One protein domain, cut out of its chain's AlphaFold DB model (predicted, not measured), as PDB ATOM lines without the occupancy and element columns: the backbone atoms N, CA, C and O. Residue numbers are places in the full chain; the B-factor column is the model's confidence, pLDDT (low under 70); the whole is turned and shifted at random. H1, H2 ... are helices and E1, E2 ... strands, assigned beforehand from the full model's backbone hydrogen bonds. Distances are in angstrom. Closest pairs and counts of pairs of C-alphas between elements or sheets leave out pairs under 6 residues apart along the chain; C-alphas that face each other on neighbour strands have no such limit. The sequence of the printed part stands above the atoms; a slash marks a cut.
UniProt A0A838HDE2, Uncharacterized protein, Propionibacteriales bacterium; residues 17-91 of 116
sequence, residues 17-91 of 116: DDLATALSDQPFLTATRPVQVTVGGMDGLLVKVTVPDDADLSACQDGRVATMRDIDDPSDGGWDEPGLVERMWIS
ATOM      1  N   ASP A  17     224.709 222.994 187.941       90.62
ATOM      2  CA  ASP A  17     224.976 221.935 188.919       90.62
ATOM      3  C   ASP A  17     223.793 221.739 189.878       90.62
ATOM      4  O   ASP A  17     223.420 220.599 190.172       90.62
ATOM      5  N   ASP A  18     223.160 222.830 190.322       90.69
ATOM      6  CA  ASP A  18     221.974 222.769 191.184       90.69
ATOM      7  C   ASP A  18     220.811 222.071 190.472       90.69
ATOM      8  O   ASP A  18     220.161 221.197 191.053       90.69
ATOM      9  N   LEU A  19     220.570 222.417 189.203       89.81
ATOM     10  CA  LEU A  19     219.526 221.792 188.393       89.81
ATOM     11  C   LEU A  19     219.820 220.315 188.124       89.81
ATOM     12  O   LEU A  19     218.946 219.471 188.320       89.81
ATOM     13  N   ALA A  20     221.050 219.974 187.735       92.25
ATOM     14  CA  ALA A  20     221.440 218.589 187.491       92.25
ATOM     15  C   ALA A  20     221.326 217.725 188.757       92.25
ATOM     16  O   ALA A  20     220.874 216.576 188.691       92.25
ATOM     17  N   THR A  21     221.675 218.287 189.916       91.06
ATOM     18  CA  THR A  21     221.501 217.634 191.221       91.06
ATOM     19  C   THR A  21     220.020 217.458 191.546       91.06
ATOM     20  O   THR A  21     219.597 216.367 191.914       91.06
ATOM     21  N   ALA A  22     219.199 218.493 191.350       90.38
ATOM     22  CA  ALA A  22     217.765 218.419 191.608       90.38
ATOM     23  C   ALA A  22     217.056 217.371 190.736       90.38
ATOM     24  O   ALA A  22     216.212 216.642 191.255       90.38
ATOM     25  N   LEU A  23     217.425 217.263 189.457       89.00
ATOM     26  CA  LEU A  23     216.920 216.225 188.552       89.00
ATOM     27  C   LEU A  23     217.372 214.825 188.982       89.00
ATOM     28  O   LEU A  23     216.592 213.881 188.912       89.00
ATOM     29  N   SER A  24     218.611 214.694 189.465       91.19
ATOM     30  CA  SER A  24     219.146 213.408 189.928       91.19
ATOM     31  C   SER A  24     218.515 212.920 191.238       91.19
ATOM     32  O   SER A  24     218.467 211.721 191.489       91.19
ATOM     33  N   ASP A  25     218.021 213.847 192.059       90.19
ATOM     34  CA  ASP A  25     217.404 213.577 193.362       90.19
ATOM     35  C   ASP A  25     215.883 213.350 193.289       90.19
ATOM     36  O   ASP A  25     215.221 213.283 194.332       90.19
ATOM     37  N   GLN A  26     215.287 213.297 192.094       87.25
ATOM     38  CA  GLN A  26     213.838 213.149 191.977       87.25
ATOM     39  C   GLN A  26     213.372 211.806 192.568       87.25
ATOM     40  O   GLN A  26     213.796 210.757 192.085       87.25
ATOM     41  N   PRO A  27     212.465 211.783 193.566       84.50
ATOM     42  CA  PRO A  27     212.245 210.572 194.365       84.50
ATOM     43  C   PRO A  27     211.550 209.404 193.646       84.50
ATOM     44  O   PRO A  27     211.464 208.320 194.216       84.50
ATOM     45  N   PHE A  28     211.012 209.615 192.441       87.75
ATOM     46  CA  PHE A  28     210.386 208.563 191.633       87.75
ATOM     47  C   PHE A  28     211.315 207.999 190.546       87.75
ATOM     48  O   PHE A  28     211.186 206.835 190.172       87.75
ATOM     49  N   LEU A  29     212.256 208.799 190.042       89.94
ATOM     50  CA  LEU A  29     213.104 208.415 188.918       89.94
ATOM     51  C   LEU A  29     214.404 207.787 189.406       89.94
ATOM     52  O   LEU A  29     214.974 208.182 190.420       89.94
ATOM     53  N   THR A  30     214.925 206.841 188.629       91.94
ATOM     54  CA  THR A  30     216.323 206.432 188.767       91.94
ATOM     55  C   THR A  30     217.174 207.334 187.893       91.94
ATOM     56  O   THR A  30     216.960 207.401 186.684       91.94
ATOM     57  N   ALA A  31     218.152 208.012 188.487       92.94
ATOM     58  CA  ALA A  31     219.035 208.912 187.763       92.94
ATOM     59  C   ALA A  31     220.499 208.469 187.817       92.94
ATOM     60  O   ALA A  31     220.984 207.919 188.808       92.94
ATOM     61  N   THR A  32     221.239 208.747 186.746       92.06
ATOM     62  CA  THR A  32     222.702 208.647 186.764       92.06
ATOM     63  C   THR A  32     223.314 209.889 187.395       92.06
ATOM     64  O   THR A  32     222.763 210.979 187.273       92.06
ATOM     65  N   ARG A  33     224.525 209.764 187.953       91.38
ATOM     66  CA  ARG A  33     225.316 210.948 188.319       91.38
ATOM     67  C   ARG A  33     225.513 211.858 187.093       91.38
ATOM     68  O   ARG A  33     225.784 211.314 186.018       91.38
ATOM     69  N   PRO A  34     225.421 213.193 187.243       93.19
ATOM     70  CA  PRO A  34     225.694 214.119 186.152       93.19
ATOM     71  C   PRO A  34     227.105 213.931 185.592       93.19
ATOM     72  O   PRO A  34     228.067 213.762 186.347       93.19
ATOM     73  N   VAL A  35     227.229 213.962 184.267       93.44
ATOM     74  CA  VAL A  35     228.511 213.844 183.559       93.44
ATOM     75  C   VAL A  35     228.739 215.094 182.723       93.44
ATOM     76  O   VAL A  35     227.836 215.522 182.009       93.44
ATOM     77  N   GLN A  36     229.942 215.663 182.782       93.56
ATOM     78  CA  GLN A  36     230.323 216.782 181.919       93.56
ATOM     79  C   GLN A  36     230.358 216.359 180.451       93.56
ATOM     80  O   GLN A  36     230.940 215.329 180.102       93.56
ATOM     81  N   VAL A  37     229.734 217.164 179.597       91.88
ATOM     82  CA  VAL A  37     229.670 216.949 178.150       91.88
ATOM     83  C   VAL A  37     229.778 218.278 177.410       91.88
ATOM     84  O   VAL A  37     229.391 219.320 177.934       91.88
ATOM     85  N   THR A  38     230.233 218.221 176.162       89.69
ATOM     86  CA  THR A  38     230.196 219.355 175.235       89.69
ATOM     87  C   THR A  38     229.309 218.976 174.049       89.69
ATOM     88  O   THR A  38     229.573 217.981 173.371       89.69
ATOM     89  N   VAL A  39     228.255 219.752 173.789       83.06
ATOM     90  CA  VAL A  39     227.302 219.521 172.690       83.06
ATOM     91  C   VAL A  39     227.218 220.788 171.851       83.06
ATOM     92  O   VAL A  39     226.983 221.871 172.373       83.06
ATOM     93  N   GLY A  40     227.474 220.684 170.544       82.56
ATOM     94  CA  GLY A  40     227.450 221.855 169.658       82.56
ATOM     95  C   GLY A  40     228.444 222.963 170.043       82.56
ATOM     96  O   GLY A  40     228.203 224.123 169.736       82.56
ATOM     97  N   GLY A  41     229.538 222.620 170.737       84.38
ATOM     98  CA  GLY A  41     230.525 223.582 171.245       84.38
ATOM     99  C   GLY A  41     230.146 224.262 172.566       84.38
ATOM    100  O   GLY A  41     230.896 225.113 173.032       84.38
ATOM    101  N   MET A  42     229.015 223.887 173.169       84.69
ATOM    102  CA  MET A  42     228.570 224.377 174.471       84.69
ATOM    103  C   MET A  42     228.840 223.335 175.551       84.69
ATOM    104  O   MET A  42     228.440 222.174 175.417       84.69
ATOM    105  N   ASP A  43     229.497 223.757 176.627       88.94
ATOM    106  CA  ASP A  43     229.708 222.919 177.802       88.94
ATOM    107  C   ASP A  43     228.421 222.800 178.621       88.94
ATOM    108  O   ASP A  43     227.639 223.746 178.757       88.94
ATOM    109  N   GLY A  44     228.198 221.617 179.180       90.62
ATOM    110  CA  GLY A  44     227.043 221.340 180.014       90.62
ATOM    111  C   GLY A  44     227.156 220.013 180.750       90.62
ATOM    112  O   GLY A  44     228.214 219.379 180.803       90.62
ATOM    113  N   LEU A  45     226.034 219.586 181.313       93.56
ATOM    114  CA  LEU A  45     225.896 218.319 182.017       93.56
ATOM    115  C   LEU A  45     224.889 217.419 181.316       93.56
ATOM    116  O   LEU A  45     223.857 217.876 180.832       93.56
ATOM    117  N   LEU A  46     225.180 216.125 181.297       92.56
ATOM    118  CA  LEU A  46     224.259 215.082 180.877       92.56
ATOM    119  C   LEU A  46     223.781 214.313 182.106       92.56
ATOM    120  O   LEU A  46     224.593 213.742 182.841       92.56
ATOM    121  N   VAL A  47     222.466 214.243 182.281       94.00
ATOM    122  CA  VAL A  47     221.802 213.382 183.262       94.00
ATOM    123  C   VAL A  47     220.893 212.424 182.505       94.00
ATOM    124  O   VAL A  47     220.161 212.825 181.601       94.00
ATOM    125  N   LYS A  48     220.954 211.139 182.847       93.38
ATOM    126  CA  LYS A  48     219.968 210.160 182.392       93.38
ATOM    127  C   LYS A  48     218.987 209.939 183.522       93.38
ATOM    128  O   LYS A  48     219.431 209.687 184.642       93.38
ATOM    129  N   VAL A  49     217.703 210.006 183.213       91.81
ATOM    130  CA  VAL A  49     216.631 209.631 184.136       91.81
ATOM    131  C   VAL A  49     215.850 208.474 183.545       91.81
ATOM    132  O   VAL A  49     215.788 208.293 182.327       91.81
ATOM    133  N   THR A  50     215.330 207.624 184.413       92.81
ATOM    134  CA  THR A  50     214.650 206.398 184.024       92.81
ATOM    135  C   THR A  50     213.439 206.201 184.911       92.81
ATOM    136  O   THR A  50     213.554 206.266 186.139       92.81
ATOM    137  N   VAL A  51     212.291 205.949 184.285       91.12
ATOM    138  CA  VAL A  51     211.119 205.431 184.992       91.12
ATOM    139  C   VAL A  51     211.431 203.981 185.368       91.12
ATOM    140  O   VAL A  51     211.743 203.202 184.467       91.12
ATOM    141  N   PRO A  52     211.398 203.593 186.656       90.88
ATOM    142  CA  PRO A  52     211.694 202.219 187.058       90.88
ATOM    143  C   PRO A  52     210.821 201.197 186.316       90.88
ATOM    144  O   PRO A  52     209.629 201.430 186.122       90.88
ATOM    145  N   ASP A  53     211.398 200.062 185.913       90.25
ATOM    146  CA  ASP A  53     210.676 198.996 185.194       90.25
ATOM    147  C   ASP A  53     209.537 198.384 186.027       90.25
ATOM    148  O   ASP A  53     208.556 197.877 185.486       90.25
ATOM    149  N   ASP A  54     209.672 198.424 187.353       88.75
ATOM    150  CA  ASP A  54     208.718 197.911 188.336       88.75
ATOM    151  C   ASP A  54     207.777 198.995 188.887       88.75
ATOM    152  O   ASP A  54     207.072 198.763 189.873       88.75
ATOM    153  N   ALA A  55     207.743 200.176 188.260       87.62
ATOM    154  CA  ALA A  55     206.847 201.248 188.658       87.62
ATOM    155  C   ALA A  55     205.375 200.819 188.523       87.62
ATOM    156  O   ALA A  55     204.879 200.542 187.429       87.62
ATOM    157  N   ASP A  56     204.648 200.824 189.642       87.69
ATOM    158  CA  ASP A  56     203.199 200.634 189.642       87.69
ATOM    159  C   ASP A  56     202.498 201.932 189.227       87.69
ATOM    160  O   ASP A  56     202.306 202.852 190.027       87.69
ATOM    161  N   LEU A  57     202.125 201.998 187.950       86.94
ATOM    162  CA  LEU A  57     201.389 203.115 187.359       86.94
ATOM    163  C   LEU A  57     199.893 202.813 187.194       86.94
ATOM    164  O   LEU A  57     199.192 203.558 186.516       86.94
ATOM    165  N   SER A  58     199.365 201.751 187.808       85.56
ATOM    166  CA  SER A  58     197.950 201.368 187.650       85.56
ATOM    167  C   SER A  58     196.958 202.438 188.132       85.56
ATOM    168  O   SER A  58     195.829 202.502 187.647       85.56
ATOM    169  N   ALA A  59     197.389 203.297 189.059       82.94
ATOM    170  CA  ALA A  59     196.627 204.446 189.545       82.94
ATOM    171  C   ALA A  59     196.775 205.705 188.666       82.94
ATOM    172  O   ALA A  59     196.044 206.676 188.866       82.94
ATOM    173  N   CYS A  60     197.718 205.713 187.722       84.44
ATOM    174  CA  CYS A  60     197.915 206.815 186.790       84.44
ATOM    175  C   CYS A  60     196.935 206.715 185.617       84.44
ATOM    176  O   CYS A  60     196.500 205.631 185.220       84.44
ATOM    177  N   GLN A  61     196.622 207.864 185.021       80.75
ATOM    178  CA  GLN A  61     195.807 207.917 183.815       80.75
ATOM    179  C   GLN A  61     196.473 207.105 182.695       80.75
ATOM    180  O   GLN A  61     197.652 207.286 182.403       80.75
ATOM    181  N   ASP A  62     195.717 206.173 182.112       81.25
ATOM    182  CA  ASP A  62     196.163 205.272 181.041       81.25
ATOM    183  C   ASP A  62     197.426 204.445 181.367       81.25
ATOM    184  O   ASP A  62     198.105 203.966 180.461       81.25
ATOM    185  N   GLY A  63     197.744 204.249 182.654       81.88
ATOM    186  CA  GLY A  63     198.933 203.503 183.080       81.88
ATOM    187  C   GLY A  63     200.254 204.236 182.824       81.88
ATOM    188  O   GLY A  63     201.300 203.594 182.763       81.88
ATOM    189  N   ARG A  64     200.209 205.562 182.638       79.81
ATOM    190  CA  ARG A  64     201.353 206.388 182.230       79.81
ATOM    191  C   ARG A  64     201.554 207.563 183.174       79.81
ATOM    192  O   ARG A  64     200.600 208.173 183.648       79.81
ATOM    193  N   VAL A  65     202.805 207.917 183.421       85.50
ATOM    194  CA  VAL A  65     203.188 209.048 184.276       85.50
ATOM    195  C   VAL A  65     203.729 210.173 183.408       85.50
ATOM    196  O   VAL A  65     204.268 209.905 182.350       85.50
ATOM    197  N   ALA A  66     203.591 211.426 183.820       82.06
ATOM    198  CA  ALA A  66     204.294 212.520 183.160       82.06
ATOM    199  C   ALA A  66     205.455 212.962 184.052       82.06
ATOM    200  O   ALA A  66     205.222 213.539 185.115       82.06
ATOM    201  N   THR A  67     206.691 212.664 183.651       80.12
ATOM    202  CA  THR A  67     207.898 213.076 184.391       80.12
ATOM    203  C   THR A  67     208.271 214.528 184.091       80.12
ATOM    204  O   THR A  67     208.850 215.213 184.934       80.12
ATOM    205  N   MET A  68     207.887 215.006 182.905       78.06
ATOM    206  CA  MET A  68     208.099 216.362 182.423       78.06
ATOM    207  C   MET A  68     206.778 216.949 181.922       78.06
ATOM    208  O   MET A  68     206.129 216.394 181.027       78.06
ATOM    209  N   ARG A  69     206.404 218.101 182.475       76.56
ATOM    210  CA  ARG A  69     205.244 218.885 182.042       76.56
ATOM    211  C   ARG A  69     205.594 220.355 181.978       76.56
ATOM    212  O   ARG A  69     206.371 220.835 182.808       76.56
ATOM    213  N   ASP A  70     204.984 221.049 181.030       72.31
ATOM    214  CA  ASP A  70     204.930 222.499 181.077       72.31
ATOM    215  C   ASP A  70     204.081 222.941 182.290       72.31
ATOM    216  O   ASP A  70     203.057 222.333 182.621       72.31
ATOM    217  N   ILE A  71     204.561 223.955 183.012       70.81
ATOM    218  CA  ILE A  71     203.871 224.501 184.185       70.81
ATOM    219  C   ILE A  71     202.707 225.415 183.782       70.81
ATOM    220  O   ILE A  71     201.720 225.504 184.516       70.81
ATOM    221  N   ASP A  72     202.820 226.065 182.625       76.00
ATOM    222  CA  ASP A  72     201.832 226.978 182.064       76.00
ATOM    223  C   ASP A  72     200.776 226.215 181.244       76.00
ATOM    224  O   ASP A  72     199.608 226.615 181.227       76.00
ATOM    225  N   ASP A  73     201.151 225.083 180.637       74.56
ATOM    226  CA  ASP A  73     200.226 224.152 179.978       74.56
ATOM    227  C   ASP A  73     200.451 222.689 180.417       74.56
ATOM    228  O   ASP A  73     201.159 221.925 179.761       74.56
ATOM    229  N   PRO A  74     199.782 222.216 181.483       68.31
ATOM    230  CA  PRO A  74     199.945 220.845 181.965       68.31
ATOM    231  C   PRO A  74     199.405 219.773 181.001       68.31
ATOM    232  O   PRO A  74     199.559 218.580 181.292       68.31
ATOM    233  N   SER A  75     198.747 220.166 179.901       69.44
ATOM    234  CA  SER A  75     198.377 219.259 178.812       69.44
ATOM    235  C   SER A  75     199.504 219.060 177.789       69.44
ATOM    236  O   SER A  75     199.510 218.032 177.107       69.44
ATOM    237  N   ASP A  76     200.490 219.963 177.754       66.12
ATOM    238  CA  ASP A  76     201.718 219.848 176.964       66.12
ATOM    239  C   ASP A  76     202.814 219.136 177.778       66.12
ATOM    240  O   ASP A  76     203.706 219.719 178.401       66.12
ATOM    241  N   GLY A  77     202.692 217.810 177.840       65.94
ATOM    242  CA  GLY A  77     203.590 216.936 178.588       65.94
ATOM    243  C   GLY A  77     203.858 215.625 177.861       65.94
ATOM    244  O   GLY A  77     203.040 215.141 177.076       65.94
ATOM    245  N   GLY A  78     205.028 215.039 178.122       71.00
ATOM    246  CA  GLY A  78     205.286 213.650 177.741       71.00
ATOM    247  C   GLY A  78     204.486 212.702 178.634       71.00
ATOM    248  O   GLY A  78     204.260 213.003 179.804       71.00
ATOM    249  N   TRP A  79     204.044 211.578 178.074       80.12
ATOM    250  CA  TRP A  79     203.558 210.450 178.860       80.12
ATOM    251  C   TRP A  79     204.593 209.340 178.782       80.12
ATOM    252  O   TRP A  79     204.892 208.844 177.693       80.12
ATOM    253  N   ASP A  80     205.091 208.958 179.943       83.38
ATOM    254  CA  ASP A  80     206.207 208.055 180.133       83.38
ATOM    255  C   ASP A  80     205.723 206.720 180.692       83.38
ATOM    256  O   ASP A  80     204.777 206.628 181.484       83.38
ATOM    257  N   GLU A  81     206.390 205.668 180.238       84.88
ATOM    258  CA  GLU A  81     206.101 204.278 180.573       84.88
ATOM    259  C   GLU A  81     207.257 203.693 181.397       84.88
ATOM    260  O   GLU A  81     208.381 204.206 181.322       84.88
ATOM    261  N   PRO A  82     207.023 202.617 182.170       89.50
ATOM    262  CA  PRO A  82     208.093 201.903 182.858       89.50
ATOM    263  C   PRO A  82     209.231 201.527 181.900       89.50
ATOM    264  O   PRO A  82     208.991 201.075 180.779       89.50
ATOM    265  N   GLY A  83     210.471 201.752 182.330       87.69
ATOM    266  CA  GLY A  83     211.674 201.492 181.537       87.69
ATOM    267  C   GLY A  83     212.039 202.583 180.529       87.69
ATOM    268  O   GLY A  83     213.094 202.493 179.890       87.69
ATOM    269  N   LEU A  84     211.228 203.639 180.377       88.38
ATOM    270  CA  LEU A  84     211.601 204.768 179.530       88.38
ATOM    271  C   LEU A  84     212.859 205.447 180.084       88.38
ATOM    272  O   LEU A  84     212.921 205.823 181.256       88.38
ATOM    273  N   VAL A  85     213.849 205.638 179.210       90.62
ATOM    274  CA  VAL A  85     215.094 206.343 179.520       90.62
ATOM    275  C   VAL A  85     215.128 207.669 178.779       90.62
ATOM    276  O   VAL A  85     215.255 207.701 177.553       90.62
ATOM    277  N   GLU A  86     215.136 208.763 179.528       88.12
ATOM    278  CA  GLU A  86     215.341 210.102 178.989       88.12
ATOM    279  C   GLU A  86     216.783 210.563 179.216       88.12
ATOM    280  O   GLU A  86     217.426 210.265 180.229       88.12
ATOM    281  N   ARG A  87     217.321 211.293 178.237       90.75
ATOM    282  CA  ARG A  87     218.667 211.871 178.286       90.75
ATOM    283  C   ARG A  87     218.541 213.382 178.250       90.75
ATOM    284  O   ARG A  87     218.152 213.936 177.228       90.75
ATOM    285  N   MET A  88     218.898 214.025 179.353       88.88
ATOM    286  CA  MET A  88     218.789 215.468 179.513       88.88
ATOM    287  C   MET A  88     220.166 216.106 179.444       88.88
ATOM    288  O   MET A  88     221.028 215.823 180.278       88.88
ATOM    289  N   TRP A  89     220.358 216.968 178.453       90.31
ATOM    290  CA  TRP A  89     221.508 217.856 178.387       90.31
ATOM    291  C   TRP A  89     221.129 219.219 178.970       90.31
ATOM    292  O   TRP A  89     220.114 219.799 178.594       90.31
ATOM    293  N   ILE A  90     221.934 219.694 179.913       90.25
ATOM    294  CA  ILE A  90     221.693 220.906 180.689       90.25
ATOM    295  C   ILE A  90     222.868 221.844 180.447       90.25
ATOM    296  O   ILE A  90     224.015 221.505 180.742       90.25
ATOM    297  N   SER A  91     222.579 223.034 179.939       86.69
ATOM    298  CA  SER A  91     223.568 224.072 179.661       86.69
ATOM    299  C   SER A  91     223.032 225.434 180.074       86.69
ATOM    300  O   SER A  91     221.823 225.658 180.099       86.69
TER     301      SER A  91
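This is residues 17 to 91 of the 116 residues of an uncharacterized protein of Propionibacteriales bacterium (UniProt A0A838HDE2). Little here is regular structure: a strongly twisted sheet of three strands has one short helix, H1, over one face, while a long loop, residues 51 to 84, leaves and rejoins the sheet at one end. The 75 printed residues hold H1, E1, E2, E3 in that order, 28 of them in these elements, class mixed; E1 E2 E3 form a meander, each strand the antiparallel neighbour of the one before. The whole is only just compact, close to loose: radius of gyration of the C-alphas 13.6 A, spans 41 by 29 by 20 A.

Find C-alpha 17 at (224.976, 221.935, 188.919); H1 runs from there to residue 24, 10.4 A. E1 is residues 35 to 39, 12.3 A; E2 42 to 50, 24.7 A; E3 85 to 90, 16.0 A, ending at (221.693, 220.906, 180.689).

In hairpin E1 and E2, N 37 and O 44 are within hydrogen-bond range, 2.9 A; in hairpin E2 and E3, N 47 and O 88, 2.9 A. H1, with every O i to N i+4 pair within range, is on the sheet over E2, height 9.1 A; their closest C-alphas, Ala 20 and Val 47, are 6.7 A apart.

The farthest C-alphas, Gly 41 and Ala 59, are 43.0 A apart. The printed part has no cut; link E2 to E3 is long; residues 74 to 77 have pLDDT under 70.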